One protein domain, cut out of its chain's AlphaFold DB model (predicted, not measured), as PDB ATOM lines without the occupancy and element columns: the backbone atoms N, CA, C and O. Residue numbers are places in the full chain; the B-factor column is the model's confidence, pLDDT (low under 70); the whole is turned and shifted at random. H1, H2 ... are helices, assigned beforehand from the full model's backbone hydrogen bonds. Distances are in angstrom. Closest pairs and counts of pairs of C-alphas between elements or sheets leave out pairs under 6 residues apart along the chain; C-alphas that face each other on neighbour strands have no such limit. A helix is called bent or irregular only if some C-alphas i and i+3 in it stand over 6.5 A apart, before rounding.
ATOM      1  N   MET A 445      65.719  33.379 -51.418       85.06
ATOM      2  CA  MET A 445      64.944  32.154 -51.617       85.06
ATOM      3  C   MET A 445      65.783  31.005 -52.184       85.06
ATOM      4  O   MET A 445      65.558  29.854 -51.823       85.06
ATOM      5  N   LYS A 446      66.791  31.293 -53.022       89.06
ATOM      6  CA  LYS A 446      67.687  30.255 -53.556       89.06
ATOM      7  C   LYS A 446      68.613  29.728 -52.467       89.06
ATOM      8  O   LYS A 446      68.858  28.523 -52.391       89.06
ATOM      9  N   LYS A 447      69.121  30.627 -51.615       90.25
ATOM     10  CA  LYS A 447      69.916  30.246 -50.440       90.25
ATOM     11  C   LYS A 447      69.076  29.417 -49.468       90.25
ATOM     12  O   LYS A 447      69.562  28.391 -49.001       90.25
ATOM     13  N   LEU A 448      67.830  29.817 -49.209       85.62
ATOM     14  CA  LEU A 448      66.908  29.081 -48.346       85.62
ATOM     15  C   LEU A 448      66.641  27.671 -48.885       85.62
ATOM     16  O   LEU A 448      66.864  26.709 -48.161       85.62
ATOM     17  N   GLU A 449      66.264  27.534 -50.162       85.12
ATOM     18  CA  GLU A 449      65.997  26.228 -50.785       85.12
ATOM     19  C   GLU A 449      67.215  25.297 -50.697       85.12
ATOM     20  O   GLU A 449      67.088  24.103 -50.410       85.12
ATOM     21  N   LYS A 450      68.417  25.848 -50.910       90.12
ATOM     22  CA  LYS A 450      69.666  25.105 -50.734       90.12
ATOM     23  C   LYS A 450      69.828  24.634 -49.287       90.12
ATOM     24  O   LYS A 450      70.064  23.451 -49.072       90.12
ATOM     25  N   GLN A 451      69.652  25.517 -48.306       89.00
ATOM     26  CA  GLN A 451      69.776  25.162 -46.889       89.00
ATOM     27  C   GLN A 451      68.743  24.124 -46.449       89.00
ATOM     28  O   GLN A 451      69.092  23.211 -45.707       89.00
ATOM     29  N   THR A 452      67.505  24.203 -46.938       84.50
ATOM     30  CA  THR A 452      66.471  23.195 -46.673       84.50
ATOM     31  C   THR A 452      66.908  21.817 -47.173       84.50
ATOM     32  O   THR A 452      66.852  20.844 -46.420       84.50
ATOM     33  N   LYS A 453      67.420  21.727 -48.409       88.12
ATOM     34  CA  LYS A 453      67.958  20.473 -48.968       88.12
ATOM     35  C   LYS A 453      69.176  19.976 -48.192       88.12
ATOM     36  O   LYS A 453      69.265  18.783 -47.899       88.12
ATOM     37  N   ASP A 454      70.081  20.880 -47.829       89.94
ATOM     38  CA  ASP A 454      71.268  20.555 -47.040       89.94
ATOM     39  C   ASP A 454      70.864  19.986 -45.664       89.94
ATOM     40  O   ASP A 454      71.431  18.987 -45.224       89.94
ATOM     41  N   MET A 455      69.827  20.539 -45.021       86.19
ATOM     42  CA  MET A 455      69.278  20.033 -43.755       86.19
ATOM     43  C   MET A 455      68.618  18.660 -43.885       86.19
ATOM     44  O   MET A 455      68.810  17.795 -43.025       86.19
ATOM     45  N   GLU A 456      67.847  18.425 -44.948       83.62
ATOM     46  CA  GLU A 456      67.280  17.101 -45.228       83.62
ATOM     47  C   GLU A 456      68.384  16.062 -45.453       83.62
ATOM     48  O   GLU A 456      68.320  14.945 -44.927       83.62
ATOM     49  N   GLN A 457      69.432  16.435 -46.188       88.44
ATOM     50  CA  GLN A 457      70.587  15.577 -46.393       88.44
ATOM     51  C   GLN A 457      71.321  15.304 -45.077       88.44
ATOM     52  O   GLN A 457      71.622  14.144 -44.800       88.44
ATOM     53  N   LEU A 458      71.564  16.325 -44.253       87.56
ATOM     54  CA  LEU A 458      72.250  16.196 -42.967       87.56
ATOM     55  C   LEU A 458      71.526  15.220 -42.032       87.56
ATOM     56  O   LEU A 458      72.167  14.348 -41.450       87.56
ATOM     57  N   LYS A 459      70.188  15.279 -41.973       85.56
ATOM     58  CA  LYS A 459      69.346  14.326 -41.225       85.56
ATOM     59  C   LYS A 459      69.560  12.879 -41.674       85.56
ATOM     60  O   LYS A 459      69.684  11.983 -40.840       85.56
ATOM     61  N   LEU A 460      69.622  12.644 -42.987       87.06
ATOM     62  CA  LEU A 460      69.857  11.310 -43.551       87.06
ATOM     63  C   LEU A 460      71.286  10.818 -43.298       87.06
ATOM     64  O   LEU A 460      71.481   9.645 -42.989       87.06
ATOM     65  N   VAL A 461      72.278  11.703 -43.431       89.25
ATOM     66  CA  VAL A 461      73.683  11.395 -43.135       89.25
ATOM     67  C   VAL A 461      73.813  11.008 -41.667       89.25
ATOM     68  O   VAL A 461      74.321   9.933 -41.357       89.25
ATOM     69  N   PHE A 462      73.289  11.833 -40.764       88.75
ATOM     70  CA  PHE A 462      73.313  11.585 -39.330       88.75
ATOM     71  C   PHE A 462      72.668  10.246 -38.942       88.75
ATOM     72  O   PHE A 462      73.244   9.503 -38.148       88.75
ATOM     73  N   ALA A 463      71.518   9.895 -39.529       86.25
ATOM     74  CA  ALA A 463      70.858   8.615 -39.268       86.25
ATOM     75  C   ALA A 463      71.761   7.409 -39.594       86.25
ATOM     76  O   ALA A 463      71.862   6.486 -38.787       86.25
ATOM     77  N   ASP A 464      72.480   7.450 -40.720       90.62
ATOM     78  CA  ASP A 464      73.450   6.411 -41.085       90.62
ATOM     79  C   ASP A 464      74.586   6.306 -40.047       90.62
ATOM     80  O   ASP A 464      74.987   5.202 -39.677       90.62
ATOM     81  N   TYR A 465      75.094   7.431 -39.533       93.06
ATOM     82  CA  TYR A 465      76.140   7.419 -38.501       93.06
ATOM     83  C   TYR A 465      75.629   6.966 -37.127       93.06
ATOM     84  O   TYR A 465      76.354   6.274 -36.418       93.06
ATOM     85  N   ILE A 466      74.379   7.257 -36.758       89.31
ATOM     86  CA  ILE A 466      73.750   6.650 -35.574       89.31
ATOM     87  C   ILE A 466      73.682   5.131 -35.718       89.31
ATOM     88  O   ILE A 466      74.024   4.405 -34.782       89.31
ATOM     89  N   ASP A 467      73.301   4.639 -36.899       88.81
ATOM     90  CA  ASP A 467      73.267   3.205 -37.163       88.81
ATOM     91  C   ASP A 467      74.654   2.576 -37.041       88.81
ATOM     92  O   ASP A 467      74.763   1.462 -36.530       88.81
ATOM     93  N   PHE A 468      75.725   3.285 -37.423       90.88
ATOM     94  CA  PHE A 468      77.082   2.810 -37.165       90.88
ATOM     95  C   PHE A 468      77.300   2.493 -35.686       90.88
ATOM     96  O   PHE A 468      77.848   1.435 -35.410       90.88
ATOM     97  N   PHE A 469      76.853   3.324 -34.744       89.12
ATOM     98  CA  PHE A 469      77.019   3.047 -33.312       89.12
ATOM     99  C   PHE A 469      76.049   1.985 -32.778       89.12
ATOM    100  O   PHE A 469      76.417   1.210 -31.895       89.12
ATOM    101  N   ASN A 470      74.843   1.898 -33.341       85.88
ATOM    102  CA  ASN A 470      73.761   1.068 -32.808       85.88
ATOM    103  C   ASN A 470      73.654  -0.337 -33.440       85.88
ATOM    104  O   ASN A 470      73.000  -1.224 -32.893       85.88
ATOM    105  N   ALA A 471      74.264  -0.570 -34.604       85.62
ATOM    106  CA  ALA A 471      74.135  -1.832 -35.328       85.62
ATOM    107  C   ALA A 471      74.868  -2.997 -34.646       85.62
ATOM    108  O   ALA A 471      76.015  -2.884 -34.226       85.62
ATOM    109  N   GLN A 472      74.254  -4.181 -34.628       84.94
ATOM    110  CA  GLN A 472      74.896  -5.393 -34.095       84.94
ATOM    111  C   GLN A 472      75.823  -6.085 -35.109       84.94
ATOM    112  O   GLN A 472      76.754  -6.791 -34.720       84.94
ATOM    113  N   THR A 473      75.588  -5.873 -36.409       85.50
ATOM    114  CA  THR A 473      76.290  -6.561 -37.506       85.50
ATOM    115  C   THR A 473      76.821  -5.581 -38.550       85.50
ATOM    116  O   THR A 473      76.137  -4.619 -38.909       85.50
ATOM    117  N   LEU A 474      78.011  -5.846 -39.099       87.56
ATOM    118  CA  LEU A 474      78.563  -5.114 -40.243       87.56
ATOM    119  C   LEU A 474      77.674  -5.262 -41.474       87.56
ATOM    120  O   LEU A 474      77.483  -4.293 -42.209       87.56
ATOM    121  N   ARG A 475      77.087  -6.448 -41.686       86.88
ATOM    122  CA  ARG A 475      76.193  -6.710 -42.822       86.88
ATOM    123  C   ARG A 475      75.055  -5.691 -42.911       86.88
ATOM    124  O   ARG A 475      74.793  -5.190 -44.004       86.88
ATOM    125  N   SER A 476      74.430  -5.348 -41.783       87.19
ATOM    126  CA  SER A 476      73.331  -4.367 -41.740       87.19
ATOM    127  C   SER A 476      73.754  -2.962 -42.191       87.19
ATOM    128  O   SER A 476      72.957  -2.225 -42.772       87.19
ATOM    129  N   LEU A 477      75.028  -2.614 -42.000       90.75
ATOM    130  CA  LEU A 477      75.584  -1.319 -42.380       90.75
ATOM    131  C   LEU A 477      75.961  -1.251 -43.864       90.75
ATOM    132  O   LEU A 477      76.030  -0.163 -44.422       90.75
ATOM    133  N   THR A 478      76.170  -2.385 -44.540       89.19
ATOM    134  CA  THR A 478      76.613  -2.405 -45.951       89.19
ATOM    135  C   THR A 478      75.626  -1.765 -46.928       89.19
ATOM    136  O   THR A 478      76.036  -1.307 -47.994       89.19
ATOM    137  N   GLN A 479      74.341  -1.721 -46.570       88.44
ATOM    138  CA  GLN A 479      73.272  -1.135 -47.385       88.44
ATOM    139  C   GLN A 479      73.067   0.366 -47.121       88.44
ATOM    140  O   GLN A 479      72.249   0.998 -47.784       88.44
ATOM    141  N   LYS A 480      73.791   0.943 -46.154       88.19
ATOM    142  CA  LYS A 480      73.685   2.358 -45.790       88.19
ATOM    143  C   LYS A 480      74.295   3.239 -46.874       88.19
ATOM    144  O   LYS A 480      75.353   2.924 -47.421       88.19
ATOM    145  N   LYS A 481      73.633   4.349 -47.191       91.06
ATOM    146  CA  LYS A 481      73.977   5.192 -48.344       91.06
ATOM    147  C   LYS A 481      75.331   5.877 -48.161       91.06
ATOM    148  O   LYS A 481      76.125   5.916 -49.099       91.06
ATOM    149  N   TYR A 482      75.593   6.412 -46.971       90.25
ATOM    150  CA  TYR A 482      76.758   7.258 -46.709       90.25
ATOM    151  C   TYR A 482      77.934   6.466 -46.131       90.25
ATOM    152  O   TYR A 482      79.084   6.704 -46.502       90.25
ATOM    153  N   ILE A 483      77.652   5.473 -45.283       92.81
ATOM    154  CA  ILE A 483      78.695   4.691 -44.598       92.81
ATOM    155  C   ILE A 483      78.894   3.279 -45.171       92.81
ATOM    156  O   ILE A 483      79.892   2.620 -44.874       92.81
ATOM    157  N   GLY A 484      77.981   2.799 -46.023       91.44
ATOM    158  CA  GLY A 484      77.944   1.392 -46.432       91.44
ATOM    159  C   GLY A 484      79.169   0.928 -47.208       91.44
ATOM    160  O   GLY A 484      79.564  -0.229 -47.080       91.44
ATOM    161  N   ARG A 485      79.851   1.827 -47.930       94.44
ATOM    162  CA  ARG A 485      81.124   1.506 -48.602       94.44
ATOM    163  C   ARG A 485      82.216   1.067 -47.620       94.44
ATOM    164  O   ARG A 485      82.947   0.123 -47.912       94.44
ATOM    165  N   TYR A 486      82.297   1.710 -46.454       94.25
ATOM    166  CA  TYR A 486      83.284   1.392 -45.422       94.25
ATOM    167  C   TYR A 486      82.939   0.065 -44.753       94.25
ATOM    168  O   TYR A 486      83.795  -0.809 -44.634       94.25
ATOM    169  N   ALA A 487      81.659  -0.123 -44.413       92.50
ATOM    170  CA  ALA A 487      81.163  -1.369 -43.846       92.50
ATOM    171  C   ALA A 487      81.324  -2.556 -44.809       92.50
ATOM    172  O   ALA A 487      81.706  -3.639 -44.382       92.50
ATOM    173  N   LYS A 488      81.081  -2.366 -46.114       93.19
ATOM    174  CA  LYS A 488      81.232  -3.412 -47.137       93.19
ATOM    175  C   LYS A 488      82.682  -3.863 -47.265       93.19
ATOM    176  O   LYS A 488      82.933  -5.065 -47.288       93.19
ATOM    177  N   ARG A 489      83.622  -2.913 -47.301       93.69
ATOM    178  CA  ARG A 489      85.059  -3.211 -47.308       93.69
ATOM    179  C   ARG A 489      85.468  -3.975 -46.048       93.69
ATOM    180  O   ARG A 489      86.046  -5.049 -46.153       93.69
ATOM    181  N   ALA A 490      85.088  -3.474 -44.873       92.12
ATOM    182  CA  ALA A 490      85.389  -4.131 -43.605       92.12
ATOM    183  C   ALA A 490      84.779  -5.538 -43.521       92.12
ATOM    184  O   ALA A 490      85.451  -6.476 -43.112       92.12
ATOM    185  N   PHE A 491      83.533  -5.715 -43.969       90.31
ATOM    186  CA  PHE A 491      82.871  -7.017 -44.004       90.31
ATOM    187  C   PHE A 491      83.633  -8.016 -44.883       90.31
ATOM    188  O   PHE A 491      83.833  -9.153 -44.472       90.31
ATOM    189  N   GLN A 492      84.105  -7.598 -46.061       89.56
ATOM    190  CA  GLN A 492      84.915  -8.443 -46.946       89.56
ATOM    191  C   GLN A 492      86.282  -8.795 -46.338       89.56
ATOM    192  O   GLN A 492      86.754  -9.918 -46.497       89.56
ATOM    193  N   GLU A 493      86.913  -7.852 -45.637       88.94
ATOM    194  CA  GLU A 493      88.239  -8.027 -45.033       88.94
ATOM    195  C   GLU A 493      88.212  -8.849 -43.730       88.94
ATOM    196  O   GLU A 493      89.196  -9.526 -43.417       88.94
ATOM    197  N   LEU A 494      87.113  -8.788 -42.971       87.31
ATOM    198  CA  LEU A 494      86.965  -9.423 -41.656       87.31
ATOM    199  C   LEU A 494      86.236 -10.772 -41.718       87.31
ATOM    200  O   LEU A 494      86.571 -11.671 -40.950       87.31
ATOM    201  N   ASN A 495      85.278 -10.951 -42.634       81.44
ATOM    202  CA  ASN A 495      84.505 -12.190 -42.771       81.44
ATOM    203  C   ASN A 495      85.251 -13.235 -43.623       81.44
ATOM    204  O   ASN A 495      84.803 -13.656 -44.692       81.44
ATOM    205  N   VAL A 496      86.432 -13.634 -43.151       78.56
ATOM    206  CA  VAL A 496      87.289 -14.643 -43.779       78.56
ATOM    207  C   VAL A 496      87.332 -15.873 -42.877       78.56
ATOM    208  O   VAL A 496      87.517 -15.753 -41.670       78.56
ATOM    209  N   LYS A 497      87.205 -17.079 -43.456       67.75
ATOM    210  CA  LYS A 497      87.075 -18.351 -42.709       67.75
ATOM    211  C   LYS A 497      88.184 -18.614 -41.675       67.75
ATOM    212  O   LYS A 497      87.987 -19.459 -40.807       67.75
ATOM    213  N   ARG A 498      89.357 -17.978 -41.800       73.12
ATOM    214  CA  ARG A 498      90.521 -18.156 -40.914       73.12
ATOM    215  C   ARG A 498      91.340 -16.864 -40.854       73.12
ATOM    216  O   ARG A 498      91.996 -16.520 -41.832       73.12
ATOM    217  N   ILE A 499      91.323 -16.172 -39.717       80.00
ATOM    218  CA  ILE A 499      92.123 -14.964 -39.476       80.00
ATOM    219  C   ILE A 499      92.724 -15.014 -38.066       80.00
ATOM    220  O   ILE A 499      92.049 -15.412 -37.120       80.00
ATOM    221  N   LYS A 500      94.007 -14.655 -37.926       85.06
ATOM    222  CA  LYS A 500      94.660 -14.550 -36.610       85.06
ATOM    223  C   LYS A 500      94.092 -13.348 -35.850       85.06
ATOM    224  O   LYS A 500      93.834 -12.320 -36.471       85.06
ATOM    225  N   GLN A 501      93.988 -13.443 -34.522       84.75
ATOM    226  CA  GLN A 501      93.450 -12.370 -33.673       84.75
ATOM    227  C   GLN A 501      94.159 -11.023 -33.893       84.75
ATOM    228  O   GLN A 501      93.507  -9.993 -34.011       84.75
ATOM    229  N   GLU A 502      95.490 -11.014 -33.997       86.00
ATOM    230  CA  GLU A 502      96.263  -9.783 -34.226       86.00
ATOM    231  C   GLU A 502      95.939  -9.121 -35.568       86.00
ATOM    232  O   GLU A 502      95.780  -7.904 -35.651       86.00
ATOM    233  N   GLU A 503      95.827  -9.928 -36.623       87.94
ATOM    234  CA  GLU A 503      95.506  -9.461 -37.971       87.94
ATOM    235  C   GLU A 503      94.056  -8.972 -38.049       87.94
ATOM    236  O   GLU A 503      93.771  -7.932 -38.642       87.94
ATOM    237  N   HIS A 504      93.144  -9.676 -37.378       89.94
ATOM    238  CA  HIS A 504      91.758  -9.255 -37.211       89.94
ATOM    239  C   HIS A 504      91.660  -7.897 -36.506       89.94
ATOM    240  O   HIS A 504      91.066  -6.961 -37.046       89.94
ATOM    241  N   ASN A 505      92.333  -7.755 -35.360       89.75
ATOM    242  CA  ASN A 505      92.394  -6.517 -34.590       89.75
ATOM    243  C   ASN A 505      92.931  -5.349 -35.435       89.75
ATOM    244  O   ASN A 505      92.364  -4.255 -35.405       89.75
ATOM    245  N   LYS A 506      93.995  -5.570 -36.223       91.12
ATOM    246  CA  LYS A 506      94.552  -4.561 -37.143       91.12
ATOM    247  C   LYS A 506      93.532  -4.118 -38.195       91.12
ATOM    248  O   LYS A 506      93.348  -2.917 -38.394       91.12
ATOM    249  N   ARG A 507      92.837  -5.061 -38.837       92.31
ATOM    250  CA  ARG A 507      91.806  -4.758 -39.848       92.31
ATOM    251  C   ARG A 507      90.613  -4.025 -39.252       92.31
ATOM    252  O   ARG A 507      90.139  -3.053 -39.832       92.31
ATOM    253  N   TYR A 508      90.171  -4.422 -38.062       92.81
ATOM    254  CA  TYR A 508      89.069  -3.743 -37.389       92.81
ATOM    255  C   TYR A 508      89.458  -2.313 -36.971       92.81
ATOM    256  O   TYR A 508      88.692  -1.378 -37.201       92.81
ATOM    257  N   LYS A 509      90.681  -2.092 -36.463       93.44
ATOM    258  CA  LYS A 509      91.208  -0.733 -36.231       93.44
ATOM    259  C   LYS A 509      91.279   0.092 -37.521       93.44
ATOM    260  O   LYS A 509      90.958   1.276 -37.502       93.44
ATOM    261  N   SER A 510      91.657  -0.514 -38.649       94.44
ATOM    262  CA  SER A 510      91.639   0.148 -39.965       94.44
ATOM    263  C   SER A 510      90.224   0.585 -40.379       94.44
ATOM    264  O   SER A 510      90.025   1.704 -40.861       94.44
ATOM    265  N   TYR A 511      89.215  -0.253 -40.117       95.12
ATOM    266  CA  TYR A 511      87.809   0.104 -40.314       95.12
ATOM    267  C   TYR A 511      87.387   1.290 -39.436       95.12
ATOM    268  O   TYR A 511      86.825   2.255 -39.957       95.12
ATOM    269  N   LEU A 512      87.719   1.273 -38.141       95.69
ATOM    270  CA  LEU A 512      87.436   2.395 -37.238       95.69
ATOM    271  C   LEU A 512      88.131   3.689 -37.683       95.69
ATOM    272  O   LEU A 512      87.491   4.733 -37.707       95.69
ATOM    273  N   ASN A 513      89.389   3.628 -38.128       96.50
ATOM    274  CA  ASN A 513      90.096   4.781 -38.700       96.50
ATOM    275  C   ASN A 513      89.425   5.314 -39.975       96.50
ATOM    276  O   ASN A 513      89.363   6.525 -40.190       96.50
ATOM    277  N   SER A 514      88.888   4.426 -40.814       96.44
ATOM    278  CA  SER A 514      88.141   4.829 -42.011       96.44
ATOM    279  C   SER A 514      86.835   5.541 -41.644       96.44
ATOM    280  O   SER A 514      86.505   6.563 -42.245       96.44
ATOM    281  N   MET A 515      86.120   5.037 -40.632       96.12
ATOM    282  CA  MET A 515      84.909   5.668 -40.101       96.12
ATOM    283  C   MET A 515      85.212   7.007 -39.422       96.12
ATOM    284  O   MET A 515      84.522   7.981 -39.693       96.12
ATOM    285  N   ARG A 516      86.285   7.090 -38.626       97.12
ATOM    286  CA  ARG A 516      86.807   8.334 -38.042       97.12
ATOM    287  C   ARG A 516      87.030   9.400 -39.113       97.12
ATOM    288  O   ARG A 516      86.542  10.518 -38.988       97.12
ATOM    289  N   GLY A 517      87.732   9.042 -40.191       96.88
ATOM    290  CA  GLY A 517      87.964   9.942 -41.322       96.88
ATOM    291  C   GLY A 517      86.665  10.390 -41.994       96.88
ATOM    292  O   GLY A 517      86.522  11.565 -42.319       96.88
ATOM    293  N   ALA A 518      85.697   9.483 -42.152       96.19
ATOM    294  CA  ALA A 518      84.389   9.802 -42.719       96.19
ATOM    295  C   ALA A 518      83.585  10.776 -41.834       96.19
ATOM    296  O   ALA A 518      83.081  11.775 -42.345       96.19
ATOM    297  N   ILE A 519      83.539  10.541 -40.517       96.75
ATOM    298  CA  ILE A 519      82.906  11.439 -39.535       96.75
ATOM    299  C   ILE A 519      83.550  12.825 -39.598       96.75
ATOM    300  O   ILE A 519      82.850  13.825 -39.732       96.75
ATOM    301  N   MET A 520      84.885  12.888 -39.566       97.06
ATOM    302  CA  MET A 520      85.631  14.148 -39.627       97.06
ATOM    303  C   MET A 520      85.350  14.922 -40.924       97.06
ATOM    304  O   MET A 520      85.224  16.144 -40.904       97.06
ATOM    305  N   MET A 521      85.216  14.226 -42.059       95.19
ATOM    306  CA  MET A 521      84.838  14.859 -43.324       95.19
ATOM    307  C   MET A 521      83.439  15.472 -43.280       95.19
ATOM    308  O   MET A 521      83.259  16.546 -43.845       95.19
ATOM    309  N   GLU A 522      82.457  14.814 -42.658       94.06
ATOM    310  CA  GLU A 522      81.115  15.393 -42.515       94.06
ATOM    311  C   GLU A 522      81.119  16.568 -41.537       94.06
ATOM    312  O   GLU A 522      80.608  17.630 -41.877       94.06
ATOM    313  N   LEU A 523      81.788  16.432 -40.387       94.62
ATOM    314  CA  LEU A 523      81.942  17.507 -39.405       94.62
ATOM    315  C   LEU A 523      82.510  18.789 -40.037       94.62
ATOM    316  O   LEU A 523      81.966  19.871 -39.834       94.62
ATOM    317  N   ASN A 524      83.555  18.668 -40.859       94.50
ATOM    318  CA  ASN A 524      84.205  19.810 -41.512       94.50
ATOM    319  C   ASN A 524      83.332  20.514 -42.567       94.50
ATOM    320  O   ASN A 524      83.624  21.653 -42.938       94.50
ATOM    321  N   LYS A 525      82.284  19.856 -43.081       93.25
ATOM    322  CA  LYS A 525      81.318  20.481 -44.000       93.25
ATOM    323  C   LYS A 525      80.277  21.317 -43.259       93.25
ATOM    324  O   LYS A 525      79.649  22.168 -43.881       93.25
ATOM    325  N   ILE A 526      80.072  21.062 -41.967       93.00
ATOM    326  CA  ILE A 526      79.013  21.689 -41.183       93.00
ATOM    327  C   ILE A 526      79.509  23.028 -40.637       93.00
ATOM    328  O   ILE A 526      80.319  23.081 -39.712       93.00
ATOM    329  N   LYS A 527      78.983  24.114 -41.206       93.75
ATOM    330  CA  LYS A 527      79.288  25.500 -40.830       93.75
ATOM    331  C   LYS A 527      78.003  26.226 -40.430       93.75
ATOM    332  O   LYS A 527      77.336  26.778 -41.305       93.75
ATOM    333  N   PRO A 528      77.596  26.184 -39.149       90.75
ATOM    334  CA  PRO A 528      76.335  26.780 -38.710       90.75
ATOM    335  C   PRO A 528      76.196  28.275 -39.030       90.75
ATOM    336  O   PRO A 528      75.100  28.757 -39.312       90.75
ATOM    337  N   GLU A 529      77.307  29.007 -39.054       90.81
ATOM    338  CA  GLU A 529      77.381  30.427 -39.398       90.81
ATOM    339  C   GLU A 529      76.877  30.751 -40.816       90.81
ATOM    340  O   GLU A 529      76.362  31.846 -41.048       90.81
ATOM    341  N   ASP A 530      76.949  29.792 -41.744       91.19
ATOM    342  CA  ASP A 530      76.466  29.961 -43.117       91.19
ATOM    343  C   ASP A 530      74.928  29.858 -43.207       91.19
ATOM    344  O   ASP A 530      74.322  30.301 -44.197       91.19
ATOM    345  N   TYR A 531      74.283  29.303 -42.170       89.44
ATOM    346  CA  TYR A 531      72.842  29.069 -42.102       89.44
ATOM    347  C   TYR A 531      72.069  30.274 -41.567       89.44
ATOM    348  O   TYR A 531      72.533  31.028 -40.704       89.44
ATOM    349  N   TYR A 532      70.849  30.443 -42.082       87.81
ATOM    350  CA  TYR A 532      69.876  31.347 -41.480       87.81
ATOM    351  C   TYR A 532      69.514  30.880 -40.064       87.81
ATOM    352  O   TYR A 532      69.590  29.687 -39.764       87.81
ATOM    353  N   SER A 533      69.063  31.805 -39.212       83.19
ATOM    354  CA  SER A 533      68.612  31.503 -37.841       83.19
ATOM    355  C   SER A 533      67.543  30.407 -37.780       83.19
ATOM    356  O   SER A 533      67.484  29.682 -36.798       83.19
ATOM    357  N   LEU A 534      66.772  30.228 -38.860       79.62
ATOM    358  CA  LEU A 534      65.835  29.119 -39.049       79.62
ATOM    359  C   LEU A 534      66.455  27.737 -38.810       79.62
ATOM    360  O   LEU A 534      65.825  26.882 -38.200       79.62
ATOM    361  N   TYR A 535      67.660  27.507 -39.334       82.94
ATOM    362  CA  TYR A 535      68.315  26.197 -39.300       82.94
ATOM    363  C   TYR A 535      69.575  26.188 -38.439       82.94
ATOM    364  O   TYR A 535      70.087  25.113 -38.146       82.94
ATOM    365  N   ARG A 536      70.099  27.352 -38.038       84.12
ATOM    366  CA  ARG A 536      71.397  27.449 -37.361       84.12
ATOM    367  C   ARG A 536      71.470  26.599 -36.094       84.12
ATOM    368  O   ARG A 536      72.403  25.813 -35.985       84.12
ATOM    369  N   GLU A 537      70.496  26.714 -35.192       79.06
ATOM    370  CA  GLU A 537      70.478  25.944 -33.936       79.06
ATOM    371  C   GLU A 537      70.476  24.429 -34.207       79.06
ATOM    372  O   GLU A 537      71.281  23.690 -33.642       79.06
ATOM    373  N   ASP A 538      69.649  23.961 -35.150       79.06
ATOM    374  CA  ASP A 538      69.626  22.549 -35.552       79.06
ATOM    375  C   ASP A 538      70.995  22.097 -36.096       79.06
ATOM    376  O   ASP A 538      71.480  21.010 -35.774       79.06
ATOM    377  N   VAL A 539      71.634  22.926 -36.928       87.19
ATOM    378  CA  VAL A 539      72.952  22.645 -37.518       87.19
ATOM    379  C   VAL A 539      74.046  22.599 -36.448       87.19
ATOM    380  O   VAL A 539      74.917  21.729 -36.517       87.19
ATOM    381  N   GLU A 540      74.005  23.490 -35.454       86.81
ATOM    382  CA  GLU A 540      74.914  23.480 -34.299       86.81
ATOM    383  C   GLU A 540      74.796  22.171 -33.522       86.81
ATOM    384  O   GLU A 540      75.810  21.528 -33.244       86.81
ATOM    385  N   VAL A 541      73.567  21.714 -33.277       85.88
ATOM    386  CA  VAL A 541      73.309  20.439 -32.601       85.88
ATOM    387  C   VAL A 541      73.869  19.260 -33.403       85.88
ATOM    388  O   VAL A 541      74.551  18.402 -32.839       85.88
ATOM    389  N   TYR A 542      73.654  19.209 -34.722       88.38
ATOM    390  CA  TYR A 542      74.252  18.156 -35.554       88.38
ATOM    391  C   TYR A 542      75.782  18.207 -35.541       88.38
ATOM    392  O   TYR A 542      76.426  17.160 -35.460       88.38
ATOM    393  N   ARG A 543      76.377  19.403 -35.595       92.62
ATOM    394  CA  ARG A 543      77.831  19.580 -35.503       92.62
ATOM    395  C   ARG A 543      78.368  19.026 -34.186       92.62
ATOM    396  O   ARG A 543      79.338  18.269 -34.203       92.62
ATOM    397  N   GLU A 544      77.727  19.359 -33.068       90.88
ATOM    398  CA  GLU A 544      78.100  18.853 -31.746       90.88
ATOM    399  C   GLU A 544      77.989  17.325 -31.678       90.88
ATOM    400  O   GLU A 544      78.913  16.655 -31.217       90.88
ATOM    401  N   MET A 545      76.915  16.741 -32.217       89.81
ATOM    402  CA  MET A 545      76.786  15.285 -32.290       89.81
ATOM    403  C   MET A 545      77.911  14.632 -33.090       89.81
ATOM    404  O   MET A 545      78.473  13.637 -32.640       89.81
ATOM    405  N   PHE A 546      78.255  15.167 -34.265       94.56
ATOM    406  CA  PHE A 546      79.360  14.636 -35.064       94.56
ATOM    407  C   PHE A 546      80.701  14.764 -34.341       94.56
ATOM    408  O   PHE A 546      81.518  13.847 -34.430       94.56
ATOM    409  N   GLN A 547      80.914  15.846 -33.587       96.19
ATOM    410  CA  GLN A 547      82.090  15.994 -32.732       96.19
ATOM    411  C   GLN A 547      82.134  14.899 -31.657       96.19
ATOM    412  O   GLN A 547      83.129  14.190 -31.547       96.19
ATOM    413  N   LYS A 548      81.036  14.674 -30.928       95.50
ATOM    414  CA  LYS A 548      80.950  13.625 -29.898       95.50
ATOM    415  C   LYS A 548      81.098  12.213 -30.473       95.50
ATOM    416  O   LYS A 548      81.736  11.354 -29.863       95.50
ATOM    417  N   MET A 549      80.564  11.959 -31.669       95.19
ATOM    418  CA  MET A 549      80.797  10.714 -32.407       95.19
ATOM    419  C   MET A 549      82.277  10.532 -32.764       95.19
ATOM    420  O   MET A 549      82.802   9.425 -32.629       95.19
ATOM    421  N   LEU A 550      82.954  11.595 -33.210       97.25
ATOM    422  CA  LEU A 550      84.384  11.566 -33.515       97.25
ATOM    423  C   LEU A 550      85.202  11.253 -32.258       97.25
ATOM    424  O   LEU A 550      86.015  10.331 -32.280       97.25
ATOM    425  N   ASP A 551      84.918  11.949 -31.156       96.81
ATOM    426  CA  ASP A 551      85.582  11.751 -29.863       96.81
ATOM    427  C   ASP A 551      85.405  10.309 -29.358       96.81
ATOM    428  O   ASP A 551      86.352   9.678 -28.889       96.81
ATOM    429  N   SER A 552      84.206   9.746 -29.533       95.25
ATOM    430  CA  SER A 552      83.887   8.359 -29.177       95.25
ATOM    431  C   SER A 552      84.731   7.351 -29.968       95.25
ATOM    432  O   SER A 552      85.268   6.397 -29.405       95.25
ATOM    433  N   VAL A 553      84.906   7.565 -31.278       95.56
ATOM    434  CA  VAL A 553      85.766   6.705 -32.112       95.56
ATOM    435  C   VAL A 553      87.245   6.880 -31.756       95.56
ATOM    436  O   VAL A 553      87.980   5.891 -31.713       95.56
ATOM    437  N   ASP A 554      87.683   8.099 -31.444       95.56
ATOM    438  CA  ASP A 554      89.055   8.367 -30.999       95.56
ATOM    439  C   ASP A 554      89.361   7.668 -29.672       95.56
ATOM    440  O   ASP A 554      90.440   7.086 -29.509       95.56
ATOM    441  N   ASN A 555      88.396   7.646 -28.755       94.31
ATOM    442  CA  ASN A 555      88.500   6.916 -27.498       94.31
ATOM    443  C   ASN A 555      88.554   5.398 -27.720       94.31
ATOM    444  O   ASN A 555      89.396   4.738 -27.111       94.31
ATOM    445  N   LEU A 556      87.757   4.839 -28.643       92.62
ATOM    446  CA  LEU A 556      87.860   3.421 -29.022       92.62
ATOM    447  C   LEU A 556      89.241   3.071 -29.581       92.62
ATOM    448  O   LEU A 556      89.805   2.037 -29.236       92.62
ATOM    449  N   LEU A 557      89.791   3.917 -30.455       92.62
ATOM    450  CA  LEU A 557      91.088   3.678 -31.089       92.62
ATOM    451  C   LEU A 557      92.253   3.723 -30.088       92.62
ATOM    452  O   LEU A 557      93.224   2.977 -30.260       92.62
ATOM    453  N   LYS A 558      92.152   4.579 -29.060       90.75
ATOM    454  CA  LYS A 558      93.118   4.690 -27.953       90.75
ATOM    455  C   LYS A 558      92.942   3.592 -26.898       90.75
ATOM    456  O   LYS A 558      93.927   3.191 -26.284       90.75
ATOM    457  N   GLY A 559      91.710   3.137 -26.680       87.25
ATOM    458  CA  GLY A 559      91.336   2.168 -25.652       87.25
ATOM    459  C   GLY A 559      91.074   0.753 -26.175       87.25
ATOM    460  O   GLY A 559      91.630   0.303 -27.182       87.25
ATOM    461  N   ASP A 560      90.219   0.030 -25.450       85.00
ATOM    462  CA  ASP A 560      89.779  -1.317 -25.814       85.00
ATOM    463  C   ASP A 560      88.560  -1.272 -26.747       85.00
ATOM    464  O   ASP A 560      87.408  -1.189 -26.319       85.00
ATOM    465  N   PHE A 561      88.826  -1.364 -28.049       86.94
ATOM    466  CA  PHE A 561      87.797  -1.385 -29.086       86.94
ATOM    467  C   PHE A 561      87.068  -2.733 -29.222       86.94
ATOM    468  O   PHE A 561      86.102  -2.820 -29.984       86.94
ATOM    469  N   THR A 562      87.502  -3.796 -28.529       82.62
ATOM    470  CA  THR A 562      86.918  -5.140 -28.700       82.62
ATOM    471  C   THR A 562      85.451  -5.189 -28.274       82.62
ATOM    472  O   THR A 562      84.647  -5.861 -28.916       82.62
ATOM    473  N   LYS A 563      85.064  -4.379 -27.280       80.81
ATOM    474  CA  LYS A 563      83.672  -4.210 -26.823       80.81
ATOM    475  C   LYS A 563      82.735  -3.635 -27.888       80.81
ATOM    476  O   LYS A 563      81.524  -3.789 -27.782       80.81
ATOM    477  N   PHE A 564      83.289  -2.981 -28.906       85.94
ATOM    478  CA  PHE A 564      82.542  -2.395 -30.015       85.94
ATOM    479  C   PHE A 564      82.528  -3.294 -31.266       85.94
ATOM    480  O   PHE A 564      81.862  -2.975 -32.253       85.94
ATOM    481  N   MET A 565      83.244  -4.428 -31.246       87.12
ATOM    482  CA  MET A 565      83.265  -5.362 -32.371       87.12
ATOM    483  C   MET A 565      81.868  -5.884 -32.706       87.12
ATOM    484  O   MET A 565      81.047  -6.168 -31.838       87.12
ATOM    485  N   ARG A 566      81.604  -6.035 -34.007       86.12
ATOM    486  CA  ARG A 566      80.314  -6.533 -34.496       86.12
ATOM    487  C   ARG A 566      80.289  -8.055 -34.438       86.12
ATOM    488  O   ARG A 566      81.300  -8.693 -34.731       86.12
ATOM    489  N   GLN A 567      79.126  -8.628 -34.148       83.62
ATOM    490  CA  GLN A 567      78.964 -10.074 -33.941       83.62
ATOM    491  C   GLN A 567      79.425 -10.899 -35.150       83.62
ATOM    492  O   GLN A 567      80.135 -11.891 -35.000       83.62
ATOM    493  N   ASP A 568      79.082 -10.447 -36.356       79.31
ATOM    494  CA  ASP A 568      79.440 -11.075 -37.635       79.31
ATOM    495  C   ASP A 568      80.878 -10.785 -38.086       79.31
ATOM    496  O   ASP A 568      81.305 -11.247 -39.143       79.31
ATOM    497  N   SER A 569      81.618 -10.015 -37.290       73.06
ATOM    498  CA  SER A 569      83.044  -9.791 -37.467       73.06
ATOM    499  C   SER A 569      83.880 -10.537 -36.438       73.06
ATOM    500  O   SER A 569      85.085 -10.566 -36.606       73.06
ATOM    501  N   THR A 570      83.301 -11.140 -35.397       64.50
ATOM    502  CA  THR A 570      84.073 -11.788 -34.325       64.50
ATOM    503  C   THR A 570      84.900 -12.954 -34.887       64.50
ATOM    504  O   THR A 570      84.348 -13.796 -35.602       64.50
TER     505      THR A 570
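This is residues 445 to 570 of the 575 residues of an uncharacterized protein of Verrucomicrobia bacterium (UniProt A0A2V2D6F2). Look for a rod of roughly aligned helices: H4 and H5 fold back on each other as a long helical hairpin, H1 packs with part of its length on H5, and the shorter H3 packs on the first part of H4. The two very short helices, H2 and H6, lie in the half of the rod where H3 is. The printed part has 126 residues with six named helices, H1 to H6 in that order along the chain, and no named strand; the class is all helix. The whole is only just compact, close to loose, with a radius of gyration of the C-alphas of 16.5 A, and it spans 57 by 27 by 18 A.

Begin at H5, residues 533 to 558, which with H1, residues 445 to 470, is the longest helix at 26 residues. H5 is irregular: C-alphas 534 and 537 are 7.6 A apart. H5 touches H4, residues 501 to 525, and the two form a hairpin, running opposite ways at a shallow tilt of 20 degrees; their closest C-alphas, those of Leu 523 and Phe 546, are 5.8 A apart. H1 touches H5 with residues 451 to 462 alone, and H5 touches H1 with residues 535 to 542 alone. These two run the same way at a shallow tilt of 28 degrees, with the closest C-alphas, those of Phe 462 and Tyr 542, 7.6 A apart. H1 and H4 are close but not clearly touching, Tyr 465 and Ile 519 having the closest C-alphas at 7.9 A. Now look at H3, residues 484 to 494: it forms a hairpin with H4, opposite ways at a shallow tilt of 10 degrees, and the C-alphas of Ala 490 and Tyr 511 are the closest at 5.9 A. H4 touches H3 with residues 504 to 515 alone. H2, residues 474 to 477, touches H3, where the C-alphas of Leu 477 and Gly 484 come closest at 5.4 A. H6, residues 561 to 564, touches no helix but is near H4 and H5. H1 and H3 are apart. Every O i to N i+4 pair is within hydrogen-bond range in H1 and H3, 20 of 21 are in H4 and 20 of 22 in H5, while H2 and H6 are too short for such a pair.

Find C-alpha 445 at (64.944, 32.154, -51.617); from there H1 runs 37.4 A to C-alpha 470. H3 is 14.9 A long from first to last C-alpha. H4 starts at C-alpha 501, at (93.450, -12.370, -33.673), and runs 36.5 A, and H5 runs 37.6 A to C-alpha 558 at (93.118, 4.690, -27.953). The four-residue helices H2 and H6 measure 5.3 A and 5.4 A.

The two C-alphas farthest apart, those of Met 445 and Arg 498, stand 57.4 A from each other. The printed part has no cut. The links H1 to H2 and H5 to H6 are tight, the other three are short, and no link is long. Mean pLDDT of the printed part is 89.0; look for the low values at residues 497 and 570, which are under 70.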